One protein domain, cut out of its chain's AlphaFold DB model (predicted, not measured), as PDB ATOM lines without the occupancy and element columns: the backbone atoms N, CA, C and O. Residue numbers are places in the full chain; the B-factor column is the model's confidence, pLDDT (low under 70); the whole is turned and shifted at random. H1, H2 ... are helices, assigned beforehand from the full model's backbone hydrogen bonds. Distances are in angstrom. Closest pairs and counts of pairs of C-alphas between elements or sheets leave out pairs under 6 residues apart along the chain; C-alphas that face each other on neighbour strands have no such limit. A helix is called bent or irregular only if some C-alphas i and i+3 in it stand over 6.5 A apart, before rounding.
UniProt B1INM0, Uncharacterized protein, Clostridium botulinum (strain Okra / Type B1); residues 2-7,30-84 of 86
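What this domain is: This is residues 2 to 7 and 30 to 84 of the 86 residues of an uncharacterized protein of Clostridium botulinum (strain Okra / Type B1) (UniProt B1INM0). Two long helices, H2 and H4, fold back past each other at a slant, with the short helix H3 in the turn that joins them at one end. The five-residue helix H1 packs on the beginning of H2, residues 31 to 36, and is apart from H4, whose last residues turn aside at a kink near residue 78. The printed part has 61 residues with four named helices, H1, H2, H3 and H4 in that order, and no named strand; its class is all helix. The whole is loose, with a radius of gyration of the C-alphas of 13.6 A, and flat, spanning 38 by 29 by 15 A.

Where its parts are: Start at Thr 2 and step to C-alpha 3 at (-52.102, 8.888, 32.805), where H1, residues 3 to 7, begins. After the cut, find C-alpha 31 at (-47.179, 14.377, 37.817); from there H2, residues 31 to 48, runs 25.6 A from first to last C-alpha. H3 is residues 51 to 57, 10.0 A long. H4, residues 59 to 84, is the longest helix by residues and measures 30.8 A, ending at C-alpha 84 at (-37.867, 16.597, 54.925). Near its end H4 is irregular: C-alphas 79 and 82 are 7.7 A apart.

How they stand to each other: Begin at H1, which touches H2 at residues 31 to 36 alone; the closest C-alphas, of Val 6 and Ala 35, are 5.5 A apart. H1 is apart from H3 and from H4. Going on along H2, look at residues 37 to 44, which touch residues 65 to 72 of H4; the closest C-alphas, of Leu 44 and Leu 65, are 7.1 A apart. H2 and H4 run opposite ways at a steep tilt of 43 degrees, though the line of H4 is a rough one. H2 and H3 meet only through their link. H3 and H4 form a helical hairpin, opposite ways at a shallow tilt of 24 degrees. H4 touches H3 with residues 61 to 62 alone, and the closest C-alphas, of Leu 54 and Trp 62, are 5.5 A apart. In the backbones of H1, H2 and H3 every O i to N i+4 pair is within hydrogen-bond range; in H4 it is 20 of 22.

The domain as a whole: Look for the farthest two C-alphas at Asp 3 and Lys 56, 38.7 A apart. Residues 8 to 29 are not printed, and C-alphas 7 and 30 stand 12.1 A apart across this cut, which lies in the link from H1 to H2. The links from H2 to H3 and from H3 to H4 are tight, and no link printed whole is long. In the B-factor column the mean pLDDT of the printed part is 96.3, and no printed residue of this model is under 70.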
ATOM      1  N   THR A   2     -48.980   5.403  31.359       95.50
ATOM      2  CA  THR A   2     -50.189   6.119  30.947       95.50
ATOM      3  C   THR A   2     -50.679   7.020  32.081       95.50
ATOM      4  O   THR A   2     -50.365   6.777  33.250       95.50
ATOM      5  N   ASP A   3     -51.509   8.017  31.776       95.69
ATOM      6  CA  ASP A   3     -52.102   8.888  32.805       95.69
ATOM      7  C   ASP A   3     -52.892   8.100  33.855       95.69
ATOM      8  O   ASP A   3     -52.864   8.423  35.043       95.69
ATOM      9  N   LYS A   4     -53.560   7.014  33.440       96.88
ATOM     10  CA  LYS A   4     -54.276   6.116  34.353       96.88
ATOM     11  C   LYS A   4     -53.328   5.460  35.360       96.88
ATOM     12  O   LYS A   4     -53.649   5.416  36.545       96.88
ATOM     13  N   GLU A   5     -52.172   4.978  34.908       97.00
ATOM     14  CA  GLU A   5     -51.154   4.370  35.778       97.00
ATOM     15  C   GLU A   5     -50.542   5.399  36.728       97.00
ATOM     16  O   GLU A   5     -50.437   5.143  37.925       97.00
ATOM     17  N   VAL A   6     -50.203   6.584  36.211       97.94
ATOM     18  CA  VAL A   6     -49.676   7.709  37.000       97.94
ATOM     19  C   VAL A   6     -50.643   8.076  38.128       97.94
ATOM     20  O   VAL A   6     -50.253   8.146  39.292       97.94
ATOM     21  N   ASN A   7     -51.923   8.252  37.795       97.88
ATOM     22  CA  ASN A   7     -52.964   8.581  38.767       97.88
ATOM     23  C   ASN A   7     -53.130   7.490  39.824       97.88
ATOM     24  O   ASN A   7     -53.295   7.803  41.002       97.88
ATOM     25  N   ASN A  30     -43.396  17.498  37.902       95.81
ATOM     26  CA  ASN A  30     -44.643  17.186  37.226       95.81
ATOM     27  C   ASN A  30     -45.194  15.828  37.697       95.81
ATOM     28  O   ASN A  30     -44.527  15.024  38.353       95.81
ATOM     29  N   LYS A  31     -46.452  15.559  37.348       96.62
ATOM     30  CA  LYS A  31     -47.179  14.377  37.817       96.62
ATOM     31  C   LYS A  31     -46.522  13.053  37.410       96.62
ATOM     32  O   LYS A  31     -46.526  12.100  38.184       96.62
ATOM     33  N   LEU A  32     -45.966  12.993  36.200       97.50
ATOM     34  CA  LEU A  32     -45.302  11.798  35.685       97.50
ATOM     35  C   LEU A  32     -43.998  11.533  36.441       97.50
ATOM     36  O   LEU A  32     -43.735  10.395  36.820       97.50
ATOM     37  N   GLU A  33     -43.185  12.564  36.662       97.56
ATOM     38  CA  GLU A  33     -41.935  12.451  37.420       97.56
ATOM     39  C   GLU A  33     -42.205  12.051  38.863       97.56
ATOM     40  O   GLU A  33     -41.604  11.098  39.355       97.56
ATOM     41  N   TYR A  34     -43.176  12.703  39.503       98.00
ATOM     42  CA  TYR A  34     -43.599  12.356  40.851       98.00
ATOM     43  C   TYR A  34     -44.010  10.881  40.943       98.00
ATOM     44  O   TYR A  34     -43.463  10.136  41.754       98.00
ATOM     45  N   ALA A  35     -44.879  10.410  40.042       98.19
ATOM     46  CA  ALA A  35     -45.287   9.007  40.016       98.19
ATOM     47  C   ALA A  35     -44.117   8.039  39.778       98.19
ATOM     48  O   ALA A  35     -44.122   6.947  40.343       98.19
ATOM     49  N   LYS A  36     -43.102   8.408  38.985       97.94
ATOM     50  CA  LYS A  36     -41.901   7.576  38.798       97.94
ATOM     51  C   LYS A  36     -41.108   7.423  40.096       97.94
ATOM     52  O   LYS A  36     -40.715   6.304  40.417       97.94
ATOM     53  N   VAL A  37     -40.910   8.514  40.840       98.06
ATOM     54  CA  VAL A  37     -40.211   8.490  42.137       98.06
ATOM     55  C   VAL A  37     -40.980   7.622  43.136       98.06
ATOM     56  O   VAL A  37     -40.399   6.714  43.728       98.06
ATOM     57  N   LEU A  38     -42.298   7.823  43.252       98.31
ATOM     58  CA  LEU A  38     -43.150   7.009  44.125       98.31
ATOM     59  C   LEU A  38     -43.105   5.523  43.752       98.31
ATOM     60  O   LEU A  38     -42.971   4.663  44.620       98.31
ATOM     61  N   ASN A  39     -43.196   5.211  42.458       98.19
ATOM     62  CA  ASN A  39     -43.162   3.834  41.976       98.19
ATOM     63  C   ASN A  39     -41.818   3.157  42.276       98.19
ATOM     64  O   ASN A  39     -41.795   1.991  42.666       98.19
ATOM     65  N   LEU A  40     -40.706   3.884  42.126       98.25
ATOM     66  CA  LEU A  40     -39.380   3.363  42.447       98.25
ATOM     67  C   LEU A  40     -39.223   3.118  43.953       98.25
ATOM     68  O   LEU A  40     -38.720   2.066  44.343       98.25
ATOM     69  N   GLN A  41     -39.707   4.033  44.800       98.19
ATOM     70  CA  GLN A  41     -39.688   3.823  46.246       98.19
ATOM     71  C   GLN A  41     -40.562   2.628  46.660       98.19
ATOM     72  O   GLN A  41     -40.111   1.796  47.442       98.19
ATOM     73  N   ASN A  42     -41.764   2.484  46.086       97.94
ATOM     74  CA  ASN A  42     -42.627   1.317  46.309       97.94
ATOM     75  C   ASN A  42     -41.923   0.008  45.917       97.94
ATOM     76  O   ASN A  42     -41.979  -0.970  46.659       97.94
ATOM     77  N   PHE A  43     -41.243  -0.008  44.766       97.50
ATOM     78  CA  PHE A  43     -40.471  -1.166  44.323       97.50
ATOM     79  C   PHE A  43     -39.355  -1.513  45.315       97.50
ATOM     80  O   PHE A  43     -39.254  -2.663  45.736       97.50
ATOM     81  N   LEU A  44     -38.546  -0.535  45.728       97.94
ATOM     82  CA  LEU A  44     -37.460  -0.760  46.687       97.94
ATOM     83  C   LEU A  44     -37.990  -1.234  48.046       97.94
ATOM     84  O   LEU A  44     -37.407  -2.144  48.634       97.94
ATOM     85  N   ALA A  45     -39.108  -0.677  48.516       97.31
ATOM     86  CA  ALA A  45     -39.759  -1.105  49.750       97.31
ATOM     87  C   ALA A  45     -40.215  -2.569  49.681       97.31
ATOM     88  O   ALA A  45     -39.977  -3.333  50.616       97.31
ATOM     89  N   GLU A  46     -40.792  -2.991  48.554       96.38
ATOM     90  CA  GLU A  46     -41.187  -4.385  48.338       96.38
ATOM     91  C   GLU A  46     -39.975  -5.325  48.303       96.38
ATOM     92  O   GLU A  46     -39.985  -6.382  48.931       96.38
ATOM     93  N   GLN A  47     -38.892  -4.930  47.630       96.44
ATOM     94  CA  GLN A  47     -37.660  -5.725  47.611       96.44
ATOM     95  C   GLN A  47     -37.023  -5.835  49.004       96.44
ATOM     96  O   GLN A  47     -36.513  -6.896  49.369       96.44
ATOM     97  N   ASN A  48     -37.089  -4.772  49.810       96.12
ATOM     98  CA  ASN A  48     -36.517  -4.742  51.154       96.12
ATOM     99  C   ASN A  48     -37.199  -5.726  52.123       96.12
ATOM    100  O   ASN A  48     -36.552  -6.209  53.053       96.12
ATOM    101  N   LYS A  49     -38.460  -6.114  51.878       95.94
ATOM    102  CA  LYS A  49     -39.127  -7.193  52.636       95.94
ATOM    103  C   LYS A  49     -38.393  -8.533  52.523       95.94
ATOM    104  O   LYS A  49     -38.434  -9.334  53.447       95.94
ATOM    105  N   ASN A  50     -37.665  -8.746  51.426       95.12
ATOM    106  CA  ASN A  50     -36.882  -9.955  51.163       95.12
ATOM    107  C   ASN A  50     -35.377  -9.767  51.437       95.12
ATOM    108  O   ASN A  50     -34.560 -10.554  50.952       95.12
ATOM    109  N   ARG A  51     -34.980  -8.732  52.198       94.88
ATOM    110  CA  ARG A  51     -33.565  -8.362  52.406       94.88
ATOM    111  C   ARG A  51     -32.692  -9.523  52.882       94.88
ATOM    112  O   ARG A  51     -31.581  -9.675  52.389       94.88
ATOM    113  N   GLU A  52     -33.185 -10.353  53.798       96.69
ATOM    114  CA  GLU A  52     -32.408 -11.452  54.386       96.69
ATOM    115  C   GLU A  52     -32.086 -12.518  53.339       96.69
ATOM    116  O   GLU A  52     -30.945 -12.972  53.226       96.69
ATOM    117  N   TYR A  53     -33.079 -12.857  52.513       97.31
ATOM    118  CA  TYR A  53     -32.896 -13.767  51.393       97.31
ATOM    119  C   TYR A  53     -31.910 -13.192  50.373       97.31
ATOM    120  O   TYR A  53     -30.952 -13.864  49.993       97.31
ATOM    121  N   LEU A  54     -32.110 -11.940  49.953       95.88
ATOM    122  CA  LEU A  54     -31.272 -11.302  48.939       95.88
ATOM    123  C   LEU A  54     -29.819 -11.178  49.409       95.88
ATOM    124  O   LEU A  54     -28.907 -11.522  48.667       95.88
ATOM    125  N   GLN A  55     -29.584 -10.779  50.658       95.19
ATOM    126  CA  GLN A  55     -28.234 -10.672  51.217       95.19
ATOM    127  C   GLN A  55     -27.506 -12.018  51.269       95.19
ATOM    128  O   GLN A  55     -26.299 -12.068  51.025       95.19
ATOM    129  N   LYS A  56     -28.228 -13.105  51.569       97.25
ATOM    130  CA  LYS A  56     -27.645 -14.440  51.742       97.25
ATOM    131  C   LYS A  56     -27.488 -15.213  50.434       97.25
ATOM    132  O   LYS A  56     -26.480 -15.888  50.248       97.25
ATOM    133  N   PHE A  57     -28.476 -15.136  49.547       97.62
ATOM    134  CA  PHE A  57     -28.586 -16.017  48.380       97.62
ATOM    135  C   PHE A  57     -28.488 -15.285  47.041       97.62
ATOM    136  O   PHE A  57     -28.194 -15.920  46.033       97.62
ATOM    137  N   ASN A  58     -28.692 -13.965  47.004       95.94
ATOM    138  CA  ASN A  58     -28.608 -13.182  45.768       95.94
ATOM    139  C   ASN A  58     -27.955 -11.811  45.995       95.94
ATOM    140  O   ASN A  58     -28.537 -10.746  45.760       95.94
ATOM    141  N   LYS A  59     -26.710 -11.850  46.479       95.75
ATOM    142  CA  LYS A  59     -25.965 -10.657  46.890       95.75
ATOM    143  C   LYS A  59     -25.801  -9.637  45.759       95.75
ATOM    144  O   LYS A  59     -25.911  -8.445  46.003       95.75
ATOM    145  N   SER A  60     -25.616 -10.096  44.517       97.31
ATOM    146  CA  SER A  60     -25.506  -9.207  43.350       97.31
ATOM    147  C   SER A  60     -26.770  -8.365  43.151       97.31
ATOM    148  O   SER A  60     -26.682  -7.163  42.906       97.31
ATOM    149  N   GLN A  61     -27.957  -8.965  43.304       96.94
ATOM    150  CA  GLN A  61     -29.211  -8.215  43.261       96.94
ATOM    151  C   GLN A  61     -29.330  -7.255  44.449       96.94
ATOM    152  O   GLN A  61     -29.738  -6.113  44.258       96.94
ATOM    153  N   TRP A  62     -28.942  -7.682  45.655       97.50
ATOM    154  CA  TRP A  62     -28.941  -6.805  46.830       97.50
ATOM    155  C   TRP A  62     -28.045  -5.573  46.648       97.50
ATOM    156  O   TRP A  62     -28.456  -4.457  46.959       97.50
ATOM    157  N   ASP A  63     -26.840  -5.759  46.111       97.75
ATOM    158  CA  ASP A  63     -25.898  -4.667  45.873       97.75
ATOM    159  C   ASP A  63     -26.454  -3.659  44.855       97.75
ATOM    160  O   ASP A  63     -26.465  -2.461  45.133       97.75
ATOM    161  N   LYS A  64     -27.068  -4.135  43.764       98.06
ATOM    162  CA  LYS A  64     -27.765  -3.267  42.798       98.06
ATOM    163  C   LYS A  64     -28.926  -2.492  43.421       98.06
ATOM    164  O   LYS A  64     -29.120  -1.319  43.118       98.06
ATOM    165  N   LEU A  65     -29.707  -3.119  44.302       97.88
ATOM    166  CA  LEU A  65     -30.812  -2.439  44.985       97.88
ATOM    167  C   LEU A  65     -30.312  -1.323  45.906       97.88
ATOM    168  O   LEU A  65     -30.946  -0.271  45.974       97.88
ATOM    169  N   LYS A  66     -29.164  -1.508  46.571       97.44
ATOM    170  CA  LYS A  66     -28.526  -0.438  47.351       97.44
ATOM    171  C   LYS A  66     -28.070   0.719  46.466       97.44
ATOM    172  O   LYS A  66     -28.296   1.865  46.835       97.44
ATOM    173  N   GLU A  67     -27.471   0.438  45.311       98.06
ATOM    174  CA  GLU A  67     -27.058   1.478  44.355       98.06
ATOM    175  C   GLU A  67     -28.259   2.293  43.860       98.06
ATOM    176  O   GLU A  67     -28.236   3.522  43.902       98.06
ATOM    177  N   ILE A  68     -29.344   1.616  43.470       98.12
ATOM    178  CA  ILE A  68     -30.592   2.268  43.047       98.12
ATOM    179  C   ILE A  68     -31.189   3.089  44.196       98.12
ATOM    180  O   ILE A  68     -31.650   4.208  43.979       98.12
ATOM    181  N   SER A  69     -31.159   2.563  45.424       97.56
ATOM    182  CA  SER A  69     -31.617   3.288  46.610       97.56
ATOM    183  C   SER A  69     -30.801   4.564  46.837       97.56
ATOM    184  O   SER A  69     -31.382   5.628  47.027       97.56
ATOM    185  N   ALA A  70     -29.471   4.505  46.723       97.44
ATOM    186  CA  ALA A  70     -28.609   5.678  46.859       97.44
ATOM    187  C   ALA A  70     -28.885   6.737  45.776       97.44
ATOM    188  O   ALA A  70     -28.964   7.930  46.072       97.44
ATOM    189  N   GLN A  71     -29.102   6.314  44.527       98.06
ATOM    190  CA  GLN A  71     -29.490   7.220  43.441       98.06
ATOM    191  C   GLN A  71     -30.846   7.880  43.711       98.06
ATOM    192  O   GLN A  71     -30.992   9.093  43.542       98.06
ATOM    193  N   LEU A  72     -31.827   7.101  44.177       97.88
ATOM    194  CA  LEU A  72     -33.132   7.622  44.564       97.88
ATOM    195  C   LEU A  72     -33.011   8.627  45.717       97.88
ATOM    196  O   LEU A  72     -33.656   9.667  45.662       97.88
ATOM    197  N   GLN A  73     -32.174   8.365  46.724       96.56
ATOM    198  CA  GLN A  73     -31.940   9.305  47.824       96.56
ATOM    199  C   GLN A  73     -31.418  10.656  47.323       96.56
ATOM    200  O   GLN A  73     -31.888  11.690  47.789       96.56
ATOM    201  N   GLY A  74     -30.524  10.666  46.328       96.62
ATOM    202  CA  GLY A  74     -30.078  11.905  45.683       96.62
ATOM    203  C   GLY A  74     -31.232  12.694  45.055       96.62
ATOM    204  O   GLY A  74     -31.363  13.894  45.292       96.62
ATOM    205  N   VAL A  75     -32.120  12.013  44.323       96.62
ATOM    206  CA  VAL A  75     -33.331  12.623  43.741       96.62
ATOM    207  C   VAL A  75     -34.282  13.124  44.833       96.62
ATOM    208  O   VAL A  75     -34.841  14.215  44.714       96.62
ATOM    209  N   ILE A  76     -34.458  12.356  45.909       96.38
ATOM    210  CA  ILE A  76     -35.307  12.747  47.036       96.38
ATOM    211  C   ILE A  76     -34.763  14.020  47.678       96.38
ATOM    212  O   ILE A  76     -35.515  14.972  47.828       96.38
ATOM    213  N   PHE A  77     -33.471  14.099  47.997       95.25
ATOM    214  CA  PHE A  77     -32.913  15.309  48.603       95.25
ATOM    215  C   PHE A  77     -32.960  16.521  47.675       95.25
ATOM    216  O   PHE A  77     -33.208  17.626  48.148       95.25
ATOM    217  N   GLN A  78     -32.812  16.325  46.365       94.94
ATOM    218  CA  GLN A  78     -32.940  17.411  45.397       94.94
ATOM    219  C   GLN A  78     -34.339  18.053  45.397       94.94
ATOM    220  O   GLN A  78     -34.447  19.264  45.223       94.94
ATOM    221  N   TYR A  79     -35.407  17.265  45.557       95.06
ATOM    222  CA  TYR A  79     -36.783  17.753  45.386       95.06
ATOM    223  C   TYR A  79     -37.595  17.861  46.685       95.06
ATOM    224  O   TYR A  79     -38.508  18.680  46.773       95.06
ATOM    225  N   TRP A  80     -37.278  17.047  47.686       94.31
ATOM    226  CA  TRP A  80     -37.930  17.008  48.997       94.31
ATOM    227  C   TRP A  80     -37.017  17.469  50.133       94.31
ATOM    228  O   TRP A  80     -37.485  17.496  51.266       94.31
ATOM    229  N   GLY A  81     -35.754  17.833  49.877       89.69
ATOM    230  CA  GLY A  81     -34.808  18.244  50.922       89.69
ATOM    231  C   GLY A  81     -35.400  19.288  51.871       89.69
ATOM    232  O   GLY A  81     -35.457  19.053  53.073       89.69
ATOM    233  N   ASP A  82     -35.976  20.357  51.321       86.38
ATOM    234  CA  ASP A  82     -36.619  21.422  52.103       86.38
ATOM    235  C   ASP A  82     -37.897  20.979  52.836       86.38
ATOM    236  O   ASP A  82     -38.327  21.641  53.773       86.38
ATOM    237  N   ILE A  83     -38.547  19.897  52.403       86.31
ATOM    238  CA  ILE A  83     -39.769  19.365  53.034       86.31
ATOM    239  C   ILE A  83     -39.414  18.386  54.160       86.31
ATOM    240  O   ILE A  83     -40.174  18.252  55.111       86.31
ATOM    241  N   ILE A  84     -38.301  17.664  54.016       83.69
ATOM    242  CA  ILE A  84     -37.867  16.597  54.925       83.69
ATOM    243  C   ILE A  84     -36.971  17.141  56.043       83.69
ATOM    244  O   ILE A  84     -36.998  16.610  57.150       83.69
TER     245      ILE A  84